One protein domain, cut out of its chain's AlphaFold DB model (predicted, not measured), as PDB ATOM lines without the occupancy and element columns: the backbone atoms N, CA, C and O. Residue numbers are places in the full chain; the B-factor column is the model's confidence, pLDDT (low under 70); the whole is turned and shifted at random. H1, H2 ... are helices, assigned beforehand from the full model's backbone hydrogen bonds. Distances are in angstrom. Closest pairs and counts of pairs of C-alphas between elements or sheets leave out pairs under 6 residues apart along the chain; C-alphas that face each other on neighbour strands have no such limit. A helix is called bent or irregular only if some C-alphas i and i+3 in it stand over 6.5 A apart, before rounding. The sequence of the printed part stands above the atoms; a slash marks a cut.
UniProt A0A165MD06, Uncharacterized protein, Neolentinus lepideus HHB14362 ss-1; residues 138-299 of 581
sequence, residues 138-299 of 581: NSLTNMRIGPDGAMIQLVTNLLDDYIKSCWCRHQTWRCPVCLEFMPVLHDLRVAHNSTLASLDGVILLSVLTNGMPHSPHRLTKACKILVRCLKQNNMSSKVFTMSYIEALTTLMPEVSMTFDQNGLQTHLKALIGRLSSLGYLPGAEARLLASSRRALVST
ATOM      1  N   ASN A 138     -52.623 -35.363 -33.596       72.75
ATOM      2  CA  ASN A 138     -52.933 -33.934 -33.496       72.75
ATOM      3  C   ASN A 138     -52.570 -33.352 -32.122       72.75
ATOM      4  O   ASN A 138     -52.077 -32.229 -32.023       72.75
ATOM      5  N   SER A 139     -52.790 -34.100 -31.040       75.44
ATOM      6  CA  SER A 139     -52.410 -33.678 -29.691       75.44
ATOM      7  C   SER A 139     -50.888 -33.634 -29.536       75.44
ATOM      8  O   SER A 139     -50.350 -32.649 -29.041       75.44
ATOM      9  N   LEU A 140     -50.170 -34.640 -30.043       70.69
ATOM     10  CA  LEU A 140     -48.706 -34.700 -30.026       70.69
ATOM     11  C   LEU A 140     -48.069 -33.610 -30.897       70.69
ATOM     12  O   LEU A 140     -47.073 -33.011 -30.476       70.69
ATOM     13  N   THR A 141     -48.645 -33.305 -32.066       67.00
ATOM     14  CA  THR A 141     -48.205 -32.184 -32.911       67.00
ATOM     15  C   THR A 141     -48.473 -30.851 -32.219       67.00
ATOM     16  O   THR A 141     -47.588 -29.998 -32.177       67.00
ATOM     17  N   ASN A 142     -49.629 -30.695 -31.565       71.31
ATOM     18  CA  ASN A 142     -49.961 -29.491 -30.794       71.31
ATOM     19  C   ASN A 142     -49.072 -29.319 -29.556       71.31
ATOM     20  O   ASN A 142     -48.712 -28.198 -29.197       71.31
ATOM     21  N   MET A 143     -48.669 -30.422 -28.928       75.44
ATOM     22  CA  MET A 143     -47.720 -30.422 -27.818       75.44
ATOM     23  C   MET A 143     -46.268 -30.214 -28.270       75.44
ATOM     24  O   MET A 143     -45.396 -30.031 -27.420       75.44
ATOM     25  N   ARG A 144     -45.997 -30.201 -29.586       76.44
ATOM     26  CA  ARG A 144     -44.667 -29.967 -30.174       76.44
ATOM     27  C   ARG A 144     -43.598 -30.935 -29.651       76.44
ATOM     28  O   ARG A 144     -42.445 -30.556 -29.463       76.44
ATOM     29  N   ILE A 145     -43.979 -32.192 -29.408       79.25
ATOM     30  CA  ILE A 145     -43.111 -33.201 -28.765       79.25
ATOM     31  C   ILE A 145     -42.106 -33.840 -29.756       79.25
ATOM     32  O   ILE A 145     -41.185 -34.549 -29.346       79.25
ATOM     33  N   GLY A 146     -42.223 -33.554 -31.056       85.81
ATOM     34  CA  GLY A 146     -41.276 -33.987 -32.091       85.81
ATOM     35  C   GLY A 146     -40.087 -33.034 -32.303       85.81
ATOM     36  O   GLY A 146     -40.092 -31.916 -31.787       85.81
ATOM     37  N   PRO A 147     -39.080 -33.447 -33.097       88.25
ATOM     38  CA  PRO A 147     -37.928 -32.606 -33.421       88.25
ATOM     39  C   PRO A 147     -38.331 -31.313 -34.141       88.25
ATOM     40  O   PRO A 147     -37.852 -30.250 -33.755       88.25
ATOM     41  N   ASP A 148     -39.267 -31.368 -35.097       89.00
ATOM     42  CA  ASP A 148     -39.776 -30.172 -35.790       89.00
ATOM     43  C   ASP A 148     -40.485 -29.223 -34.820       89.00
ATOM     44  O   ASP A 148     -40.225 -28.023 -34.804       89.00
ATOM     45  N   GLY A 149     -41.328 -29.766 -33.937       88.06
ATOM     46  CA  GLY A 149     -42.028 -28.986 -32.919       88.06
ATOM     47  C   GLY A 149     -41.069 -28.311 -31.935       88.06
ATOM     48  O   GLY A 149     -41.229 -27.125 -31.636       88.06
ATOM     49  N   ALA A 150     -40.051 -29.042 -31.471       89.25
ATOM     50  CA  ALA A 150     -39.001 -28.513 -30.607       89.25
ATOM     51  C   ALA A 150     -38.217 -27.394 -31.301       89.25
ATOM     52  O   ALA A 150     -37.928 -26.365 -30.687       89.25
ATOM     53  N   MET A 151     -37.921 -27.579 -32.587       91.31
ATOM     54  CA  MET A 151     -37.190 -26.623 -33.401       91.31
ATOM     55  C   MET A 151     -37.991 -25.345 -33.664       91.31
ATOM     56  O   MET A 151     -37.523 -24.247 -33.372       91.31
ATOM     57  N   ILE A 152     -39.238 -25.476 -34.117       90.94
ATOM     58  CA  ILE A 152     -40.156 -24.349 -34.319       90.94
ATOM     59  C   ILE A 152     -40.357 -23.599 -33.006       90.94
ATOM     60  O   ILE A 152     -40.330 -22.369 -32.984       90.94
ATOM     61  N   GLN A 153     -40.532 -24.310 -31.886       89.69
ATOM     62  CA  GLN A 153     -40.659 -23.680 -30.576       89.69
ATOM     63  C   GLN A 153     -39.393 -22.913 -30.185       89.69
ATOM     64  O   GLN A 153     -39.507 -21.796 -29.685       89.69
ATOM     65  N   LEU A 154     -38.206 -23.478 -30.416       89.88
ATOM     66  CA  LEU A 154     -36.934 -22.805 -30.165       89.88
ATOM     67  C   LEU A 154     -36.826 -21.511 -30.972       89.88
ATOM     68  O   LEU A 154     -36.664 -20.441 -30.390       89.88
ATOM     69  N   VAL A 155     -36.962 -21.615 -32.291       90.50
ATOM     70  CA  VAL A 155     -36.814 -20.491 -33.216       90.50
ATOM     71  C   VAL A 155     -37.856 -19.412 -32.930       90.50
ATOM     72  O   VAL A 155     -37.499 -18.248 -32.771       90.50
ATOM     73  N   THR A 156     -39.127 -19.793 -32.750       90.81
ATOM     74  CA  THR A 156     -40.207 -18.856 -32.393       90.81
ATOM     75  C   THR A 156     -39.885 -18.122 -31.095       90.81
ATOM     76  O   THR A 156     -40.064 -16.912 -31.022       90.81
ATOM     77  N   ASN A 157     -39.409 -18.832 -30.067       88.81
ATOM     78  CA  ASN A 157     -39.103 -18.223 -28.774       88.81
ATOM     79  C   ASN A 157     -37.903 -17.277 -28.847       88.81
ATOM     80  O   ASN A 157     -37.932 -16.234 -28.203       88.81
ATOM     81  N   LEU A 158     -36.857 -17.637 -29.595       87.88
ATOM     82  CA  LEU A 158     -35.664 -16.803 -29.740       87.88
ATOM     83  C   LEU A 158     -35.942 -15.564 -30.595       87.88
ATOM     84  O   LEU A 158     -35.507 -14.476 -30.229       87.88
ATOM     85  N   LEU A 159     -36.721 -15.700 -31.673       86.19
ATOM     86  CA  LEU A 159     -37.192 -14.562 -32.464       86.19
ATOM     87  C   LEU A 159     -38.103 -13.649 -31.639       86.19
ATOM     88  O   LEU A 159     -37.944 -12.434 -31.666       86.19
ATOM     89  N   ASP A 160     -39.031 -14.216 -30.870       86.06
ATOM     90  CA  ASP A 160     -39.923 -13.447 -30.001       86.06
ATOM     91  C   ASP A 160     -39.139 -12.719 -28.896       86.06
ATOM     92  O   ASP A 160     -39.401 -11.548 -28.628       86.06
ATOM     93  N   ASP A 161     -38.125 -13.358 -28.304       85.75
ATOM     94  CA  ASP A 161     -37.224 -12.711 -27.345       85.75
ATOM     95  C   ASP A 161     -36.390 -11.608 -27.998       85.75
ATOM     96  O   ASP A 161     -36.223 -10.544 -27.401       85.75
ATOM     97  N   TYR A 162     -35.905 -11.813 -29.223       83.88
ATOM     98  CA  TYR A 162     -35.207 -10.784 -29.991       83.88
ATOM     99  C   TYR A 162     -36.117  -9.579 -30.265       83.88
ATOM    100  O   TYR A 162     -35.765  -8.445 -29.956       83.88
ATOM    101  N   ILE A 163     -37.338  -9.810 -30.749       82.50
ATOM    102  CA  ILE A 163     -38.318  -8.746 -31.010       82.50
ATOM    103  C   ILE A 163     -38.690  -8.016 -29.709       82.50
ATOM    104  O   ILE A 163     -38.816  -6.793 -29.696       82.50
ATOM    105  N   LYS A 164     -38.825  -8.740 -28.591       82.81
ATOM    106  CA  LYS A 164     -39.130  -8.163 -27.270       82.81
ATOM    107  C   LYS A 164     -37.967  -7.397 -26.646       82.81
ATOM    108  O   LYS A 164     -38.216  -6.466 -25.880       82.81
ATOM    109  N   SER A 165     -36.733  -7.813 -26.909       78.88
ATOM    110  CA  SER A 165     -35.512  -7.150 -26.431       78.88
ATOM    111  C   SER A 165     -35.066  -6.016 -27.348       78.88
ATOM    112  O   SER A 165     -34.328  -5.132 -26.912       78.88
ATOM    113  N   CYS A 166     -35.562  -5.983 -28.587       77.62
ATOM    114  CA  CYS A 166     -35.364  -4.870 -29.491       77.62
ATOM    115  C   CYS A 166     -35.842  -3.575 -28.818       77.62
ATOM    116  O   CYS A 166     -37.008  -3.423 -28.441       77.62
ATOM    117  N   TRP A 167     -34.927  -2.611 -28.690       61.62
ATOM    118  CA  TRP A 167     -35.152  -1.316 -28.037       61.62
ATOM    119  C   TRP A 167     -36.312  -0.517 -28.643       61.62
ATOM    120  O   TRP A 167     -36.852   0.402 -28.030       61.62
ATOM    121  N   CYS A 168     -36.765  -0.905 -29.830       68.06
ATOM    122  CA  CYS A 168     -37.928  -0.344 -30.493       68.06
ATOM    123  C   CYS A 168     -39.268  -0.690 -29.820       68.06
ATOM    124  O   CYS A 168     -40.312  -0.296 -30.333       68.06
ATOM    125  N   ARG A 169     -39.281  -1.387 -28.677       55.78
ATOM    126  CA  ARG A 169     -40.493  -1.792 -27.945       55.78
ATOM    127  C   ARG A 169     -41.428  -0.642 -27.550       55.78
ATOM    128  O   ARG A 169     -42.613  -0.873 -27.352       55.78
ATOM    129  N   HIS A 170     -40.945   0.595 -27.443       59.53
ATOM    130  CA  HIS A 170     -41.821   1.754 -27.189       59.53
ATOM    131  C   HIS A 170     -42.460   2.319 -28.474       59.53
ATOM    132  O   HIS A 170     -43.344   3.167 -28.415       59.53
ATOM    133  N   GLN A 171     -42.047   1.827 -29.644       57.62
ATOM    134  CA  GLN A 171     -42.574   2.176 -30.964       57.62
ATOM    135  C   GLN A 171     -42.622   0.920 -31.851       57.62
ATOM    136  O   GLN A 171     -42.099   0.928 -32.965       57.62
ATOM    137  N   THR A 172     -43.216  -0.173 -31.352       49.84
ATOM    138  CA  THR A 172     -43.187  -1.527 -31.957       49.84
ATOM    139  C   THR A 172     -43.521  -1.577 -33.451       49.84
ATOM    140  O   THR A 172     -43.041  -2.455 -34.157       49.84
ATOM    141  N   TRP A 173     -44.271  -0.603 -33.959       56.66
ATOM    142  CA  TRP A 173     -44.651  -0.477 -35.369       56.66
ATOM    143  C   TRP A 173     -43.625   0.224 -36.269       56.66
ATOM    144  O   TRP A 173     -43.928   0.495 -37.428       56.66
ATOM    145  N   ARG A 174     -42.448   0.602 -35.757       64.25
ATOM    146  CA  ARG A 174     -41.460   1.392 -36.513       64.25
ATOM    147  C   ARG A 174     -40.104   0.727 -36.677       64.25
ATOM    148  O   ARG A 174     -39.293   1.260 -37.427       64.25
ATOM    149  N   CYS A 175     -39.840  -0.397 -36.008       72.12
ATOM    150  CA  CYS A 175     -38.606  -1.131 -36.263       72.12
ATOM    151  C   CYS A 175     -38.743  -1.894 -37.577       72.12
ATOM    152  O   CYS A 175     -39.556  -2.818 -37.652       72.12
ATOM    153  N   PRO A 176     -37.971  -1.535 -38.604       67.50
ATOM    154  CA  PRO A 176     -38.114  -2.157 -39.904       67.50
ATOM    155  C   PRO A 176     -37.642  -3.608 -39.910       67.50
ATOM    156  O   PRO A 176     -38.304  -4.445 -40.502       67.50
ATOM    157  N   VAL A 177     -36.578  -3.894 -39.153       71.25
ATOM    158  CA  VAL A 177     -36.095  -5.247 -38.875       71.25
ATOM    159  C   VAL A 177     -37.264  -6.056 -38.319       71.25
ATOM    160  O   VAL A 177     -37.741  -6.963 -38.980       71.25
ATOM    161  N   CYS A 178     -37.841  -5.660 -37.177       78.06
ATOM    162  CA  CYS A 178     -38.962  -6.405 -36.588       78.06
ATOM    163  C   CYS A 178     -40.142  -6.581 -37.559       78.06
ATOM    164  O   CYS A 178     -40.720  -7.660 -37.590       78.06
ATOM    165  N   LEU A 179     -40.492  -5.563 -38.356       80.00
ATOM    166  CA  LEU A 179     -41.576  -5.650 -39.340       80.00
ATOM    167  C   LEU A 179     -41.313  -6.694 -40.434       80.00
ATOM    168  O   LEU A 179     -42.245  -7.402 -40.798       80.00
ATOM    169  N   GLU A 180     -40.079  -6.814 -40.927       74.75
ATOM    170  CA  GLU A 180     -39.707  -7.817 -41.936       74.75
ATOM    171  C   GLU A 180     -39.753  -9.250 -41.385       74.75
ATOM    172  O   GLU A 180     -40.106 -10.173 -42.114       74.75
ATOM    173  N   PHE A 181     -39.482  -9.450 -40.089       76.12
ATOM    174  CA  PHE A 181     -39.501 -10.790 -39.477       76.12
ATOM    175  C   PHE A 181     -40.865 -11.210 -38.928       76.12
ATOM    176  O   PHE A 181     -41.073 -12.391 -38.656       76.12
ATOM    177  N   MET A 182     -41.806 -10.280 -38.753       82.06
ATOM    178  CA  MET A 182     -43.152 -10.607 -38.272       82.06
ATOM    179  C   MET A 182     -43.901 -11.593 -39.187       82.06
ATOM    180  O   MET A 182     -44.498 -12.518 -38.634       82.06
ATOM    181  N   PRO A 183     -43.858 -11.470 -40.532       83.44
ATOM    182  CA  PRO A 183     -44.400 -12.479 -41.441       83.44
ATOM    183  C   PRO A 183     -43.777 -13.856 -41.224       83.44
ATOM    184  O   PRO A 183     -44.502 -14.812 -41.005       83.44
ATOM    185  N   VAL A 184     -42.447 -13.955 -41.138       80.75
ATOM    186  CA  VAL A 184     -41.766 -15.241 -40.913       80.75
ATOM    187  C   VAL A 184     -42.140 -15.838 -39.555       80.75
ATOM    188  O   VAL A 184     -42.416 -17.029 -39.441       80.75
ATOM    189  N   LEU A 185     -42.209 -15.021 -38.501       85.06
ATOM    190  CA  LEU A 185     -42.659 -15.475 -37.186       85.06
ATOM    191  C   LEU A 185     -44.115 -15.950 -37.219       85.06
ATOM    192  O   LEU A 185     -44.470 -16.902 -36.523       85.06
ATOM    193  N   HIS A 186     -44.963 -15.278 -37.994       87.25
ATOM    194  CA  HIS A 186     -46.337 -15.692 -38.222       87.25
ATOM    195  C   HIS A 186     -46.385 -17.021 -38.985       87.25
ATOM    196  O   HIS A 186     -47.065 -17.942 -38.543       87.25
ATOM    197  N   ASP A 187     -45.603 -17.171 -40.048       84.88
ATOM    198  CA  ASP A 187     -45.544 -18.385 -40.857       84.88
ATOM    199  C   ASP A 187     -45.003 -19.563 -40.050       84.88
ATOM    200  O   ASP A 187     -45.614 -20.622 -40.050       84.88
ATOM    201  N   LEU A 188     -43.969 -19.375 -39.227       86.19
ATOM    202  CA  LEU A 188     -43.502 -20.365 -38.246       86.19
ATOM    203  C   LEU A 188     -44.588 -20.768 -37.238       86.19
ATOM    204  O   LEU A 188     -44.644 -21.910 -36.773       86.19
ATOM    205  N   ARG A 189     -45.454 -19.820 -36.864       88.06
ATOM    206  CA  ARG A 189     -46.588 -20.063 -35.967       88.06
ATOM    207  C   ARG A 189     -47.769 -20.718 -36.665       88.06
ATOM    208  O   ARG A 189     -48.610 -21.223 -35.941       88.06
ATOM    209  N   VAL A 190     -47.860 -20.717 -37.990       86.81
ATOM    210  CA  VAL A 190     -48.952 -21.366 -38.736       86.81
ATOM    211  C   VAL A 190     -48.495 -22.706 -39.320       86.81
ATOM    212  O   VAL A 190     -49.214 -23.702 -39.249       86.81
ATOM    213  N   ALA A 191     -47.270 -22.772 -39.833       81.31
ATOM    214  CA  ALA A 191     -46.645 -23.931 -40.457       81.31
ATOM    215  C   ALA A 191     -46.052 -24.889 -39.410       81.31
ATOM    216  O   ALA A 191     -44.854 -25.165 -39.386       81.31
ATOM    217  N   HIS A 192     -46.911 -25.424 -38.540       70.69
ATOM    218  CA  HIS A 192     -46.520 -26.222 -37.373       70.69
ATOM    219  C   HIS A 192     -45.687 -27.484 -37.659       70.69
ATOM    220  O   HIS A 192     -45.072 -28.001 -36.730       70.69
ATOM    221  N   ASN A 193     -45.633 -27.950 -38.911       75.81
ATOM    222  CA  ASN A 193     -44.959 -29.191 -39.306       75.81
ATOM    223  C   ASN A 193     -44.003 -29.018 -40.504       75.81
ATOM    224  O   ASN A 193     -43.644 -30.005 -41.139       75.81
ATOM    225  N   SER A 194     -43.618 -27.787 -40.863       83.31
ATOM    226  CA  SER A 194     -42.703 -27.567 -41.991       83.31
ATOM    227  C   SER A 194     -41.251 -27.507 -41.520       83.31
ATOM    228  O   SER A 194     -40.831 -26.538 -40.885       83.31
ATOM    229  N   THR A 195     -40.472 -28.536 -41.860       81.69
ATOM    230  CA  THR A 195     -39.016 -28.575 -41.640       81.69
ATOM    231  C   THR A 195     -38.300 -27.435 -42.367       81.69
ATOM    232  O   THR A 195     -37.331 -26.890 -41.852       81.69
ATOM    233  N   LEU A 196     -38.790 -27.036 -43.545       80.19
ATOM    234  CA  LEU A 196     -38.226 -25.907 -44.288       80.19
ATOM    235  C   LEU A 196     -38.457 -24.595 -43.539       80.19
ATOM    236  O   LEU A 196     -37.500 -23.884 -43.259       80.19
ATOM    237  N   ALA A 197     -39.689 -24.343 -43.082       84.06
ATOM    238  CA  ALA A 197     -39.997 -23.120 -42.343       84.06
ATOM    239  C   ALA A 197     -39.154 -22.999 -41.064       84.06
ATOM    240  O   ALA A 197     -38.695 -21.911 -40.718       84.06
ATOM    241  N   SER A 198     -38.926 -24.112 -40.357       87.00
ATOM    242  CA  SER A 198     -38.100 -24.106 -39.150       87.00
ATOM    243  C   SER A 198     -36.635 -23.776 -39.463       87.00
ATOM    244  O   SER A 198     -36.052 -22.975 -38.735       87.00
ATOM    245  N   LEU A 199     -36.068 -24.320 -40.549       83.62
ATOM    246  CA  LEU A 199     -34.715 -24.011 -41.029       83.62
ATOM    247  C   LEU A 199     -34.581 -22.552 -41.472       83.62
ATOM    248  O   LEU A 199     -33.650 -21.878 -41.028       83.62
ATOM    249  N   ASP A 200     -35.538 -22.042 -42.247       82.69
ATOM    250  CA  ASP A 200     -35.609 -20.637 -42.661       82.69
ATOM    251  C   ASP A 200     -35.570 -19.714 -41.440       82.69
ATOM    252  O   ASP A 200     -34.814 -18.743 -41.366       82.69
ATOM    253  N   GLY A 201     -36.326 -20.074 -40.406       86.44
ATOM    254  CA  GLY A 201     -36.327 -19.350 -39.150       86.44
ATOM    255  C   GLY A 201     -34.984 -19.388 -38.400       86.44
ATOM    256  O   GLY A 201     -34.621 -18.386 -37.783       86.44
ATOM    257  N   VAL A 202     -34.211 -20.482 -38.466       86.50
ATOM    258  CA  VAL A 202     -32.836 -20.526 -37.907       86.50
ATOM    259  C   VAL A 202     -31.914 -19.598 -38.659       86.50
ATOM    260  O   VAL A 202     -31.133 -18.878 -38.043       86.50
ATOM    261  N   ILE A 203     -31.988 -19.634 -39.985       83.19
ATOM    262  CA  ILE A 203     -31.172 -18.809 -40.864       83.19
ATOM    263  C   ILE A 203     -31.383 -17.342 -40.500       83.19
ATOM    264  O   ILE A 203     -30.422 -16.639 -40.181       83.19
ATOM    265  N   LEU A 204     -32.640 -16.910 -40.429       80.56
ATOM    266  CA  LEU A 204     -32.997 -15.544 -40.051       80.56
ATOM    267  C   LEU A 204     -32.517 -15.209 -38.636       80.56
ATOM    268  O   LEU A 204     -31.908 -14.163 -38.409       80.56
ATOM    269  N   LEU A 205     -32.721 -16.116 -37.679       83.44
ATOM    270  CA  LEU A 205     -32.260 -15.927 -36.308       83.44
ATOM    271  C   LEU A 205     -30.732 -15.781 -36.213       83.44
ATOM    272  O   LEU A 205     -30.236 -14.983 -35.414       83.44
ATOM    273  N   SER A 206     -29.986 -16.524 -37.030       82.31
ATOM    274  CA  SER A 206     -28.521 -16.488 -37.045       82.31
ATOM    275  C   SER A 206     -27.970 -15.144 -37.518       82.31
ATOM    276  O   SER A 206     -26.952 -14.679 -37.005       82.31
ATOM    277  N   VAL A 207     -28.679 -14.485 -38.438       75.88
ATOM    278  CA  VAL A 207     -28.357 -13.130 -38.897       75.88
ATOM    279  C   VAL A 207     -28.675 -12.107 -37.812       75.88
ATOM    280  O   VAL A 207     -27.869 -11.224 -37.539       75.88
ATOM    281  N   LEU A 208     -29.828 -12.243 -37.157       72.19
ATOM    282  CA  LEU A 208     -30.318 -11.257 -36.195       72.19
ATOM    283  C   LEU A 208     -29.552 -11.223 -34.879       72.19
ATOM    284  O   LEU A 208     -29.327 -10.156 -34.310       72.19
ATOM    285  N   THR A 209     -29.198 -12.396 -34.365       70.62
ATOM    286  CA  THR A 209     -28.620 -12.517 -33.022       70.62
ATOM    287  C   THR A 209     -27.126 -12.214 -32.982       70.62
ATOM    288  O   THR A 209     -26.574 -12.110 -31.889       70.62
ATOM    289  N   ASN A 210     -26.461 -12.073 -34.140       67.38
ATOM    290  CA  ASN A 210     -25.003 -11.908 -34.245       67.38
ATOM    291  C   ASN A 210     -24.228 -12.886 -33.331       67.38
ATOM    292  O   ASN A 210     -23.181 -12.555 -32.782       67.38
ATOM    293  N   GLY A 211     -24.768 -14.097 -33.154       62.59
ATOM    294  CA  GLY A 211     -24.187 -15.160 -32.333       62.59
ATOM    295  C   GLY A 211     -24.620 -15.204 -30.861       62.59
ATOM    296  O   GLY A 211     -24.437 -16.233 -30.224       62.59
ATOM    297  N   MET A 212     -25.256 -14.171 -30.289       66.00
ATOM    298  CA  MET A 212     -25.607 -14.184 -28.857       66.00
ATOM    299  C   MET A 212     -27.121 -14.193 -28.604       66.00
ATOM    300  O   MET A 212     -27.789 -13.165 -28.732       66.00
ATOM    301  N   PRO A 213     -27.697 -15.336 -28.190       71.38
ATOM    302  CA  PRO A 213     -29.100 -15.402 -27.813       71.38
ATOM    303  C   PRO A 213     -29.331 -14.700 -26.472       71.38
ATOM    304  O   PRO A 213     -28.682 -14.998 -25.471       71.38
ATOM    305  N   HIS A 214     -30.328 -13.814 -26.420       79.00
ATOM    306  CA  HIS A 214     -30.692 -13.079 -25.204       79.00
ATOM    307  C   HIS A 214     -31.250 -13.965 -24.074       79.00
ATOM    308  O   HIS A 214     -31.313 -13.531 -22.925       79.00
ATOM    309  N   SER A 215     -31.658 -15.202 -24.374       86.44
ATOM    310  CA  SER A 215     -32.256 -16.132 -23.411       86.44
ATOM    311  C   SER A 215     -31.525 -17.487 -23.377       86.44
ATOM    312  O   SER A 215     -32.058 -18.505 -23.836       86.44
ATOM    313  N   PRO A 216     -30.320 -17.560 -22.772       87.00
ATOM    314  CA  PRO A 216     -29.507 -18.782 -22.753       87.00
ATOM    315  C   PRO A 216     -30.264 -19.976 -22.157       87.00
ATOM    316  O   PRO A 216     -30.182 -21.086 -22.670       87.00
ATOM    317  N   HIS A 217     -31.113 -19.755 -21.145       90.44
ATOM    318  CA  HIS A 217     -31.939 -20.817 -20.568       90.44
ATOM    319  C   HIS A 217     -32.878 -21.470 -21.601       90.44
ATOM    320  O   HIS A 217     -33.082 -22.688 -21.581       90.44
ATOM    321  N   ARG A 218     -33.514 -20.688 -22.484       87.06
ATOM    322  CA  ARG A 218     -34.461 -21.239 -23.468       87.06
ATOM    323  C   ARG A 218     -33.732 -22.032 -24.539       87.06
ATOM    324  O   ARG A 218     -34.186 -23.127 -24.875       87.06
ATOM    325  N   LEU A 219     -32.582 -21.526 -24.980       88.94
ATOM    326  CA  LEU A 219     -31.681 -22.257 -25.858       88.94
ATOM    327  C   LEU A 219     -31.272 -23.596 -25.232       88.94
ATOM    328  O   LEU A 219     -31.484 -24.642 -25.841       88.94
ATOM    329  N   THR A 220     -30.787 -23.592 -23.987       91.69
ATOM    330  CA  THR A 220     -30.396 -24.813 -23.267       91.69
ATOM    331  C   THR A 220     -31.551 -25.802 -23.152       91.69
ATOM    332  O   THR A 220     -31.362 -27.002 -23.354       91.69
ATOM    333  N   LYS A 221     -32.770 -25.328 -22.866       90.31
ATOM    334  CA  LYS A 221     -33.960 -26.188 -22.793       90.31
ATOM    335  C   LYS A 221     -34.250 -26.867 -24.134       90.31
ATOM    336  O   LYS A 221     -34.524 -28.064 -24.142       90.31
ATOM    337  N   ALA A 222     -34.180 -26.141 -25.245       87.19
ATOM    338  CA  ALA A 222     -34.411 -26.726 -26.561       87.19
ATOM    339  C   ALA A 222     -33.285 -27.671 -26.994       87.19
ATOM    340  O   ALA A 222     -33.575 -28.761 -27.478       87.19
ATOM    341  N   CYS A 223     -32.023 -27.322 -26.723       91.31
ATOM    342  CA  CYS A 223     -30.885 -28.213 -26.958       91.31
ATOM    343  C   CYS A 223     -31.070 -29.541 -26.205       91.31
ATOM    344  O   CYS A 223     -30.908 -30.608 -26.789       91.31
ATOM    345  N   LYS A 224     -31.521 -29.498 -24.940       94.00
ATOM    346  CA  LYS A 224     -31.884 -30.701 -24.166       94.00
ATOM    347  C   LYS A 224     -32.998 -31.517 -24.818       94.00
ATOM    348  O   LYS A 224     -32.954 -32.744 -24.761       94.00
ATOM    349  N   ILE A 225     -34.009 -30.865 -25.396       91.44
ATOM    350  CA  ILE A 225     -35.108 -31.555 -26.087       91.44
ATOM    351  C   ILE A 225     -34.587 -32.243 -27.351       91.44
ATOM    352  O   ILE A 225     -34.828 -33.434 -27.506       91.44
ATOM    353  N   LEU A 226     -33.808 -31.552 -28.189       92.31
ATOM    354  CA  LEU A 226     -33.207 -32.138 -29.391       92.31
ATOM    355  C   LEU A 226     -32.280 -33.312 -29.036       92.31
ATOM    356  O   LEU A 226     -32.417 -34.402 -29.582       92.31
ATOM    357  N   VAL A 227     -31.419 -33.167 -28.026       93.81
ATOM    358  CA  VAL A 227     -30.585 -34.283 -27.545       93.81
ATOM    359  C   VAL A 227     -31.442 -35.447 -27.026       93.81
ATOM    360  O   VAL A 227     -31.083 -36.608 -27.211       93.81
ATOM    361  N   ARG A 228     -32.604 -35.181 -26.413       93.00
ATOM    362  CA  ARG A 228     -33.558 -36.232 -26.020       93.00
ATOM    363  C   ARG A 228     -34.190 -36.916 -27.236       93.00
ATOM    364  O   ARG A 228     -34.333 -38.136 -27.204       93.00
ATOM    365  N   CYS A 229     -34.520 -36.180 -28.296       90.81
ATOM    366  CA  CYS A 229     -35.028 -36.744 -29.551       90.81
ATOM    367  C   CYS A 229     -34.018 -37.717 -30.185       90.81
ATOM    368  O   CYS A 229     -34.423 -38.780 -30.650       90.81
ATOM    369  N   LEU A 230     -32.706 -37.456 -30.077       89.50
ATOM    370  CA  LEU A 230     -31.669 -38.406 -30.516       89.50
ATOM    371  C   LEU A 230     -31.694 -39.751 -29.766       89.50
ATOM    372  O   LEU A 230     -31.257 -40.767 -30.311       89.50
ATOM    373  N   LYS A 231     -32.199 -39.785 -28.525       91.19
ATOM    374  CA  LYS A 231     -32.284 -41.014 -27.713       91.19
ATOM    375  C   LYS A 231     -33.470 -41.899 -28.088       91.19
ATOM    376  O   LYS A 231     -33.470 -43.077 -27.740       91.19
ATOM    377  N   GLN A 232     -34.480 -41.353 -28.760       90.19
ATOM    378  CA  GLN A 232     -35.676 -42.107 -29.134       90.19
ATOM    379  C   GLN A 232     -35.320 -43.206 -30.141       90.19
ATOM    380  O   GLN A 232     -34.430 -43.030 -30.962       90.19
ATOM    381  N   ASN A 233     -36.018 -44.344 -30.132       86.12
ATOM    382  CA  ASN A 233     -35.729 -45.454 -31.057       86.12
ATOM    383  C   ASN A 233     -36.198 -45.207 -32.507       86.12
ATOM    384  O   ASN A 233     -36.027 -46.076 -33.357       86.12
ATOM    385  N   ASN A 234     -36.748 -44.031 -32.814       87.31
ATOM    386  CA  ASN A 234     -37.223 -43.691 -34.150       87.31
ATOM    387  C   ASN A 234     -36.091 -43.105 -35.018       87.31
ATOM    388  O   ASN A 234     -35.636 -41.986 -34.780       87.31
ATOM    389  N   MET A 235     -35.661 -43.845 -36.044       82.12
ATOM    390  CA  MET A 235     -34.583 -43.420 -36.943       82.12
ATOM    391  C   MET A 235     -34.912 -42.162 -37.754       82.12
ATOM    392  O   MET A 235     -34.015 -41.344 -37.936       82.12
ATOM    393  N   SER A 236     -36.160 -41.954 -38.197       80.88
ATOM    394  CA  SER A 236     -36.512 -40.743 -38.958       80.88
ATOM    395  C   SER A 236     -36.389 -39.495 -38.084       80.88
ATOM    396  O   SER A 236     -35.731 -38.531 -38.469       80.88
ATOM    397  N   SER A 237     -36.903 -39.566 -36.852       86.00
ATOM    398  CA  SER A 237     -36.755 -38.508 -35.845       86.00
ATOM    399  C   SER A 237     -35.281 -38.180 -35.582       86.00
ATOM    400  O   SER A 237     -34.910 -37.006 -35.556       86.00
ATOM    401  N   LYS A 238     -34.405 -39.194 -35.470       84.44
ATOM    402  CA  LYS A 238     -32.958 -38.976 -35.294       84.44
ATOM    403  C   LYS A 238     -32.330 -38.237 -36.468       84.44
ATOM    404  O   LYS A 238     -31.527 -37.344 -36.233       84.44
ATOM    405  N   VAL A 239     -32.684 -38.599 -37.702       78.56
ATOM    406  CA  VAL A 239     -32.150 -37.953 -38.910       78.56
ATOM    407  C   VAL A 239     -32.523 -36.470 -38.937       78.56
ATOM    408  O   VAL A 239     -31.625 -35.641 -39.041       78.56
ATOM    409  N   PHE A 240     -33.798 -36.121 -38.730       82.56
ATOM    410  CA  PHE A 240     -34.223 -34.716 -38.649       82.56
ATOM    411  C   PHE A 240     -33.551 -33.968 -37.498       82.56
ATOM    412  O   PHE A 240     -33.066 -32.853 -37.665       82.56
ATOM    413  N   THR A 241     -33.466 -34.606 -36.330       88.38
ATOM    414  CA  THR A 241     -32.791 -34.028 -35.166       88.38
ATOM    415  C   THR A 241     -31.319 -33.733 -35.460       88.38
ATOM    416  O   THR A 241     -30.834 -32.667 -35.091       88.38
ATOM    417  N   MET A 242     -30.610 -34.641 -36.139       84.12
ATOM    418  CA  MET A 242     -29.223 -34.419 -36.557       84.12
ATOM    419  C   MET A 242     -29.112 -33.248 -37.536       84.12
ATOM    420  O   MET A 242     -28.246 -32.404 -37.331       84.12
ATOM    421  N   SER A 243     -30.011 -33.137 -38.522       81.88
ATOM    422  CA  SER A 243     -30.041 -31.990 -39.443       81.88
ATOM    423  C   SER A 243     -30.242 -30.665 -38.707       81.88
ATOM    424  O   SER A 243     -29.552 -29.692 -38.993       81.88
ATOM    425  N   TYR A 244     -31.144 -30.615 -37.722       88.50
ATOM    426  CA  TYR A 244     -31.363 -29.404 -36.927       88.50
ATOM    427  C   TYR A 244     -30.180 -29.042 -36.043       88.50
ATOM    428  O   TYR A 244     -29.833 -27.869 -35.938       88.50
ATOM    429  N   ILE A 245     -29.556 -30.034 -35.411       88.94
ATOM    430  CA  ILE A 245     -28.349 -29.818 -34.614       88.94
ATOM    431  C   ILE A 245     -27.220 -29.314 -35.513       88.94
ATOM    432  O   ILE A 245     -26.550 -28.348 -35.152       88.94
ATOM    433  N   GLU A 246     -27.032 -29.908 -36.693       83.88
ATOM    434  CA  GLU A 246     -26.040 -29.452 -37.666       83.88
ATOM    435  C   GLU A 246     -26.328 -28.016 -38.120       83.88
ATOM    436  O   GLU A 246     -25.428 -27.184 -38.073       83.88
ATOM    437  N   ALA A 247     -27.575 -27.685 -38.470       84.81
ATOM    438  CA  ALA A 247     -27.959 -26.330 -38.861       84.81
ATOM    439  C   ALA A 247     -27.731 -25.312 -37.731       84.81
ATOM    440  O   ALA A 247     -27.138 -24.262 -37.962       84.81
ATOM    441  N   LEU A 248     -28.140 -25.630 -36.497       88.44
ATOM    442  CA  LEU A 248     -27.952 -24.756 -35.335       88.44
ATOM    443  C   LEU A 248     -26.477 -24.529 -35.017       88.44
ATOM    444  O   LEU A 248     -26.072 -23.392 -34.829       88.44
ATOM    445  N   THR A 249     -25.676 -25.593 -34.965       85.38
ATOM    446  CA  THR A 249     -24.237 -25.487 -34.669       85.38
ATOM    447  C   THR A 249     -23.466 -24.789 -35.786       85.38
ATOM    448  O   THR A 249     -22.520 -24.061 -35.511       85.38
ATOM    449  N   THR A 250     -23.908 -24.952 -37.035       79.12
ATOM    450  CA  THR A 250     -23.343 -24.279 -38.211       79.12
ATOM    451  C   THR A 250     -23.663 -22.785 -38.221       79.12
ATOM    452  O   THR A 250     -22.782 -21.945 -38.404       79.12
ATOM    453  N   LEU A 251     -24.933 -22.429 -38.032       81.75
ATOM    454  CA  LEU A 251     -25.403 -21.052 -38.161       81.75
ATOM    455  C   LEU A 251     -25.156 -20.237 -36.884       81.75
ATOM    456  O   LEU A 251     -24.928 -19.028 -36.967       81.75
ATOM    457  N   MET A 252     -25.147 -20.888 -35.720       84.62
ATOM    458  CA  MET A 252     -24.952 -20.291 -34.397       84.62
ATOM    459  C   MET A 252     -23.907 -21.099 -33.594       84.62
ATOM    460  O   MET A 252     -24.271 -21.913 -32.740       84.62
ATOM    461  N   PRO A 253     -22.601 -20.896 -33.848       81.50
ATOM    462  CA  PRO A 253     -21.513 -21.654 -33.216       81.50
ATOM    463  C   PRO A 253     -21.559 -21.671 -31.682       81.50
ATOM    464  O   PRO A 253     -21.192 -22.660 -31.049       81.50
ATOM    465  N   GLU A 254     -22.072 -20.609 -31.067       83.31
ATOM    466  CA  GLU A 254     -22.242 -20.470 -29.618       83.31
ATOM    467  C   GLU A 254     -23.168 -21.548 -29.029       83.31
ATOM    468  O   GLU A 254     -23.043 -21.944 -27.865       83.31
ATOM    469  N   VAL A 255     -24.072 -22.088 -29.849       88.19
ATOM    470  CA  VAL A 255     -24.968 -23.185 -29.478       88.19
ATOM    471  C   VAL A 255     -24.205 -24.508 -29.339       88.19
ATOM    472  O   VAL A 255     -24.625 -25.358 -28.553       88.19
ATOM    473  N   SER A 256     -23.061 -24.680 -30.015       87.88
ATOM    474  CA  SER A 256     -22.250 -25.905 -29.933       87.88
ATOM    475  C   SER A 256     -21.848 -26.224 -28.495       87.88
ATOM    476  O   SER A 256     -22.101 -27.328 -28.019       87.88
ATOM    477  N   MET A 257     -21.355 -25.228 -27.748       88.69
ATOM    478  CA  MET A 257     -20.997 -25.410 -26.335       88.69
ATOM    479  C   MET A 257     -22.196 -25.853 -25.491       88.69
ATOM    480  O   MET A 257     -22.071 -26.691 -24.600       88.69
ATOM    481  N   THR A 258     -23.385 -25.324 -25.793       91.62
ATOM    482  CA  THR A 258     -24.621 -25.708 -25.098       91.62
ATOM    483  C   THR A 258     -24.995 -27.157 -25.415       91.62
ATOM    484  O   THR A 258     -25.442 -27.889 -24.531       91.62
ATOM    485  N   PHE A 259     -24.809 -27.616 -26.652       93.12
ATOM    486  CA  PHE A 259     -25.018 -29.019 -27.008       93.12
ATOM    487  C   PHE A 259     -24.016 -29.954 -26.328       93.12
ATOM    488  O   PHE A 259     -24.422 -30.999 -25.808       93.12
ATOM    489  N   ASP A 260     -22.745 -29.565 -26.270       90.44
ATOM    490  CA  ASP A 260     -21.693 -30.343 -25.618       90.44
ATOM    491  C   ASP A 260     -21.970 -30.500 -24.115       90.44
ATOM    492  O   ASP A 260     -21.951 -31.621 -23.600       90.44
ATOM    493  N   GLN A 261     -22.375 -29.421 -23.432       93.75
ATOM    494  CA  GLN A 261     -22.820 -29.452 -22.027       93.75
ATOM    495  C   GLN A 261     -24.023 -30.377 -21.790       93.75
ATOM    496  O   GLN A 261     -24.206 -30.903 -20.694       93.75
ATOM    497  N   ASN A 262     -24.856 -30.592 -22.811       93.06
ATOM    498  CA  ASN A 262     -26.001 -31.497 -22.747       93.06
ATOM    499  C   ASN A 262     -25.664 -32.936 -23.177       93.06
ATOM    500  O   ASN A 262     -26.569 -33.764 -23.300       93.06
ATOM    501  N   GLY A 263     -24.382 -33.253 -23.382       92.50
ATOM    502  CA  GLY A 263     -23.906 -34.602 -23.685       92.50
ATOM    503  C   GLY A 263     -24.101 -35.027 -25.140       92.50
ATOM    504  O   GLY A 263     -24.150 -36.231 -25.408       92.50
ATOM    505  N   LEU A 264     -24.223 -34.082 -26.084       91.06
ATOM    506  CA  LEU A 264     -24.394 -34.397 -27.508       91.06
ATOM    507  C   LEU A 264     -23.294 -35.342 -28.018       91.06
ATOM    508  O   LEU A 264     -23.612 -36.369 -28.611       91.06
ATOM    509  N   GLN A 265     -22.023 -35.040 -27.731       86.75
ATOM    510  CA  GLN A 265     -20.875 -35.850 -28.160       86.75
ATOM    511  C   GLN A 265     -20.972 -37.301 -27.685       86.75
ATOM    512  O   GLN A 265     -20.779 -38.234 -28.464       86.75
ATOM    513  N   THR A 266     -21.327 -37.510 -26.416       89.38
ATOM    514  CA  THR A 266     -21.510 -38.847 -25.839       89.38
ATOM    515  C   THR A 266     -22.620 -39.609 -26.561       89.38
ATOM    516  O   THR A 266     -22.471 -40.794 -26.858       89.38
ATOM    517  N   HIS A 267     -23.720 -38.930 -26.896       86.25
ATOM    518  CA  HIS A 267     -24.833 -39.540 -27.619       86.25
ATOM    519  C   HIS A 267     -24.512 -39.842 -29.080       86.25
ATOM    520  O   HIS A 267     -24.879 -40.917 -29.552       86.25
ATOM    521  N   LEU A 268     -23.802 -38.953 -29.776       84.00
ATOM    522  CA  LEU A 268     -23.352 -39.198 -31.145       84.00
ATOM    523  C   LEU A 268     -22.363 -40.365 -31.196       84.00
ATOM    524  O   LEU A 268     -22.561 -41.274 -31.994       84.00
ATOM    525  N   LYS A 269     -21.381 -40.425 -30.286       83.00
ATOM    526  CA  LYS A 269     -20.448 -41.563 -30.183       83.00
ATOM    527  C   LYS A 269     -21.169 -42.885 -29.919       83.00
ATOM    528  O   LYS A 269     -20.878 -43.879 -30.576       83.00
ATOM    529  N   ALA A 270     -22.138 -42.905 -29.002       85.12
ATOM    530  CA  ALA A 270     -22.935 -44.102 -28.726       85.12
ATOM    531  C   ALA A 270     -23.807 -44.514 -29.926       85.12
ATOM    532  O   ALA A 270     -23.951 -45.703 -30.211       85.12
ATOM    533  N   LEU A 271     -24.382 -43.539 -30.638       81.06
ATOM    534  CA  LEU A 271     -25.166 -43.777 -31.846       81.06
ATOM    535  C   LEU A 271     -24.287 -44.377 -32.948       81.06
ATOM    536  O   LEU A 271     -24.649 -45.420 -33.488       81.06
ATOM    537  N   ILE A 272     -23.127 -43.769 -33.220       77.56
ATOM    538  CA  ILE A 272     -22.125 -44.262 -34.173       77.56
ATOM    539  C   ILE A 272     -21.696 -45.678 -33.785       77.56
ATOM    540  O   ILE A 272     -21.829 -46.585 -34.595       77.56
ATOM    541  N   GLY A 273     -21.304 -45.915 -32.529       80.25
ATOM    542  CA  GLY A 273     -20.905 -47.244 -32.054       80.25
ATOM    543  C   GLY A 273     -21.989 -48.312 -32.240       80.25
ATOM    544  O   GLY A 273     -21.692 -49.419 -32.686       80.25
ATOM    545  N   ARG A 274     -23.260 -47.977 -31.977       80.88
ATOM    546  CA  ARG A 274     -24.399 -48.887 -32.198       80.88
ATOM    547  C   ARG A 274     -24.637 -49.170 -33.680       80.88
ATOM    548  O   ARG A 274     -25.000 -50.278 -34.051       80.88
ATOM    549  N   LEU A 275     -24.481 -48.167 -34.533       72.81
ATOM    550  CA  LEU A 275     -24.617 -48.343 -35.975       72.81
ATOM    551  C   LEU A 275     -23.442 -49.155 -36.545       72.81
ATOM    552  O   LEU A 275     -23.652 -49.956 -37.456       72.81
ATOM    553  N   SER A 276     -22.242 -49.002 -35.971       71.62
ATOM    554  CA  SER A 276     -21.045 -49.793 -36.278       71.62
ATOM    555  C   SER A 276     -21.245 -51.249 -35.925       71.62
ATOM    556  O   SER A 276     -21.027 -52.108 -36.775       71.62
ATOM    557  N   SER A 277     -21.727 -51.536 -34.715       77.62
ATOM    558  CA  SER A 277     -21.947 -52.914 -34.271       77.62
ATOM    559  C   SER A 277     -23.046 -53.634 -35.050       77.62
ATOM    560  O   SER A 277     -22.982 -54.845 -35.221       77.62
ATOM    561  N   LEU A 278     -24.027 -52.900 -35.577       75.81
ATOM    562  CA  LEU A 278     -25.081 -53.453 -36.426       75.81
ATOM    563  C   LEU A 278     -24.620 -53.751 -37.865       75.81
ATOM    564  O   LEU A 278     -25.444 -54.107 -38.703       75.81
ATOM    565  N   GLY A 279     -23.335 -53.567 -38.187       65.50
ATOM    566  CA  GLY A 279     -22.812 -53.797 -39.534       65.50
ATOM    567  C   GLY A 279     -23.344 -52.806 -40.572       65.50
ATOM    568  O   GLY A 279     -23.066 -52.948 -41.760       65.50
ATOM    569  N   TYR A 280     -24.069 -51.765 -40.146       62.50
ATOM    570  CA  TYR A 280     -24.462 -50.681 -41.040       62.50
ATOM    571  C   TYR A 280     -23.252 -49.838 -41.440       62.50
ATOM    572  O   TYR A 280     -23.298 -49.193 -42.480       62.50
ATOM    573  N   LEU A 281     -22.171 -49.861 -40.650       53.22
ATOM    574  CA  LEU A 281     -21.075 -48.893 -40.687       53.22
ATOM    575  C   LEU A 281     -19.719 -49.330 -41.288       53.22
ATOM    576  O   LEU A 281     -18.776 -48.572 -41.098       53.22
ATOM    577  N   PRO A 282     -19.564 -50.378 -42.132       47.75
ATOM    578  CA  PRO A 282     -18.333 -50.515 -42.922       47.75
ATOM    579  C   PRO A 282     -18.250 -49.486 -44.081       47.75
ATOM    580  O   PRO A 282     -17.459 -49.637 -45.003       47.75
ATOM    581  N   GLY A 283     -19.061 -48.417 -44.032       53.28
ATOM    582  CA  GLY A 283     -19.079 -47.286 -44.969       53.28
ATOM    583  C   GLY A 283     -20.185 -46.242 -44.702       53.28
ATOM    584  O   GLY A 283     -20.527 -45.477 -45.603       53.28
ATOM    585  N   ALA A 284     -20.810 -46.221 -43.510       42.75
ATOM    586  CA  ALA A 284     -22.041 -45.451 -43.248       42.75
ATOM    587  C   ALA A 284     -21.934 -44.225 -42.335       42.75
ATOM    588  O   ALA A 284     -22.935 -43.520 -42.197       42.75
ATOM    589  N   GLU A 285     -20.755 -43.878 -41.825       46.72
ATOM    590  CA  GLU A 285     -20.514 -42.522 -41.305       46.72
ATOM    591  C   GLU A 285     -20.801 -41.515 -42.426       46.72
ATOM    592  O   GLU A 285     -21.562 -40.564 -42.251       46.72
ATOM    593  N   ALA A 286     -20.374 -41.867 -43.643       48.03
ATOM    594  CA  ALA A 286     -20.778 -41.205 -44.868       48.03
ATOM    595  C   ALA A 286     -22.275 -41.355 -45.185       48.03
ATOM    596  O   ALA A 286     -22.814 -40.441 -45.775       48.03
ATOM    597  N   ARG A 287     -22.988 -42.440 -44.834       42.97
ATOM    598  CA  ARG A 287     -24.400 -42.666 -45.239       42.97
ATOM    599  C   ARG A 287     -25.452 -42.029 -44.342       42.97
ATOM    600  O   ARG A 287     -26.514 -41.731 -44.868       42.97
ATOM    601  N   LEU A 288     -25.223 -41.841 -43.044       45.06
ATOM    602  CA  LEU A 288     -26.198 -41.160 -42.177       45.06
ATOM    603  C   LEU A 288     -26.105 -39.652 -42.307       45.06
ATOM    604  O   LEU A 288     -27.138 -39.018 -42.508       45.06
ATOM    605  N   LEU A 289     -24.879 -39.119 -42.340       50.31
ATOM    606  CA  LEU A 289     -24.631 -37.772 -42.839       50.31
ATOM    607  C   LEU A 289     -25.082 -37.659 -44.294       50.31
ATOM    608  O   LEU A 289     -25.763 -36.706 -44.623       50.31
ATOM    609  N   ALA A 290     -24.834 -38.646 -45.165       48.69
ATOM    610  CA  ALA A 290     -25.413 -38.620 -46.510       48.69
ATOM    611  C   ALA A 290     -26.906 -38.926 -46.556       48.69
ATOM    612  O   ALA A 290     -27.420 -38.836 -47.650       48.69
ATOM    613  N   SER A 291     -27.610 -39.277 -45.478       41.97
ATOM    614  CA  SER A 291     -29.064 -39.517 -45.466       41.97
ATOM    615  C   SER A 291     -29.795 -38.265 -45.000       41.97
ATOM    616  O   SER A 291     -30.736 -37.839 -45.656       41.97
ATOM    617  N   SER A 292     -29.299 -37.609 -43.944       44.81
ATOM    618  CA  SER A 292     -29.704 -36.246 -43.579       44.81
ATOM    619  C   SER A 292     -29.338 -35.255 -44.682       44.81
ATOM    620  O   SER A 292     -30.195 -34.478 -45.098       44.81
ATOM    621  N   ARG A 293     -28.116 -35.359 -45.236       51.34
ATOM    622  CA  ARG A 293     -27.751 -34.678 -46.478       51.34
ATOM    623  C   ARG A 293     -28.675 -35.166 -47.584       51.34
ATOM    624  O   ARG A 293     -29.412 -34.316 -48.015       51.34
ATOM    625  N   ARG A 294     -28.796 -36.458 -47.961       43.75
ATOM    626  CA  ARG A 294     -29.732 -36.955 -49.022       43.75
ATOM    627  C   ARG A 294     -31.180 -36.498 -48.879       43.75
ATOM    628  O   ARG A 294     -31.815 -36.361 -49.904       43.75
ATOM    629  N   ALA A 295     -31.705 -36.260 -47.685       45.41
ATOM    630  CA  ALA A 295     -33.055 -35.737 -47.490       45.41
ATOM    631  C   ALA A 295     -33.128 -34.228 -47.784       45.41
ATOM    632  O   ALA A 295     -34.044 -33.800 -48.474       45.41
ATOM    633  N   LEU A 296     -32.129 -33.444 -47.356       48.09
ATOM    634  CA  LEU A 296     -31.927 -32.048 -47.794       48.09
ATOM    635  C   LEU A 296     -31.542 -31.954 -49.289       48.09
ATOM    636  O   LEU A 296     -31.865 -31.008 -49.990       48.09
ATOM    637  N   VAL A 297     -30.859 -32.973 -49.792       44.25
ATOM    638  CA  VAL A 297     -30.267 -33.115 -51.129       44.25
ATOM    639  C   VAL A 297     -31.272 -33.676 -52.136       44.25
ATOM    640  O   VAL A 297     -31.176 -33.370 -53.311       44.25
ATOM    641  N   SER A 298     -32.280 -34.431 -51.695       40.69
ATOM    642  CA  SER A 298     -33.414 -34.913 -52.498       40.69
ATOM    643  C   SER A 298     -34.260 -33.758 -53.032       40.69
ATOM    644  O   SER A 298     -35.010 -33.949 -53.983       40.69
ATOM    645  N   THR A 299     -34.158 -32.583 -52.410       44.66
ATOM    646  CA  THR A 299     -34.782 -31.333 -52.852       44.66
ATOM    647  C   THR A 299     -33.812 -30.397 -53.576       44.66
ATOM    648  O   THR A 299     -34.243 -29.367 -54.079       44.66
TER     649      THR A 299
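Overview. This is residues 138 to 299 of the 581 residues of an uncharacterized protein of Neolentinus lepideus HHB14362 ss-1 (UniProt A0A165MD06). Five helices, H2, H4, H5, H6 and H7, run up and down side by side in an elongated bundle, shifted along its length, with H2 touching the other four. H9 carries the body on past the end of H6, and H10 folds back to cross H7; the short H3 is at the opposite end of the long axis, and H8 packs on H6. The printed part has 162 residues with ten named helices, H1 to H10 in order, and no named strand: all helix. It is compact, with a radius of gyration of the C-alphas of 16.8 A, and spans 60 by 31 by 29 A.

Arrangement. H2, residues 147 to 165, touches H6, residues 216 to 231, at a shallow tilt of 6 degrees, opposite ways, closest at the C-alphas of Leu 154 and Ala 222, 5.9 A. H2 touches H5, residues 195 to 208, the same way at a shallow tilt of 29 degrees, with C-alphas 152 and 198 closest at 5.3 A. H4, residues 176 to 190, touches H2, with C-alphas 178 and 163 closest at 6.1 A, and forms a helical hairpin with H5. The hub is H7, residues 235 to 251, touching five helices; with H6 it forms a helical hairpin at a shallow tilt of 32 degrees, only just short of steep. H10, residues 285 to 297, touches H7 about perpendicular at 81 degrees, with C-alphas 292 and 239 closest at 5.5 A. H8, residues 254 to 261, touches H6, with C-alphas 259 and 223 closest at 5.9 A, and H7 only at the corner. H9, residues 264 to 277, touches H6 with residues 264 to 267 alone, C-alphas 264 and 227 being closest at 6.2 A. H1, residues 138 to 142, and H3, residues 167 to 171, touch no helix. Every O i to N i+4 pair is within hydrogen-bond range in H1, H2, H5, H7 and H9; the counts are 9 of 11 in H4, 11 of 12 in H6, 3 of 4 in H8, 8 of 9 in H10 and 0 of 1 in H3, where 1 of 2 O i to N i+3 pairs is.

Along the chain. H2 measures 26.5 A from C-alpha 147 at (-37.928, -32.606, -33.421) to C-alpha 165; H7 measures 24.2 A, H6 22.9 A, H4 22.1 A, H5 20.1 A and H9 19.9 A. H10 ends with C-alpha 297 at (-30.267, -33.115, -51.129). H3 is irregular, with C-alphas 167 and 170 7.4 A apart, and H4 only just, with C-alphas 180 and 183 6.6 A apart.

Size, cuts and confidence. The two C-alphas farthest apart, those of His 170 and Gly 279, are 60.0 A apart. The printed part has no cut and no long link. Its mean pLDDT is 77.7, and 34 residues are under 70, among them 167 to 174 and 279 to 299.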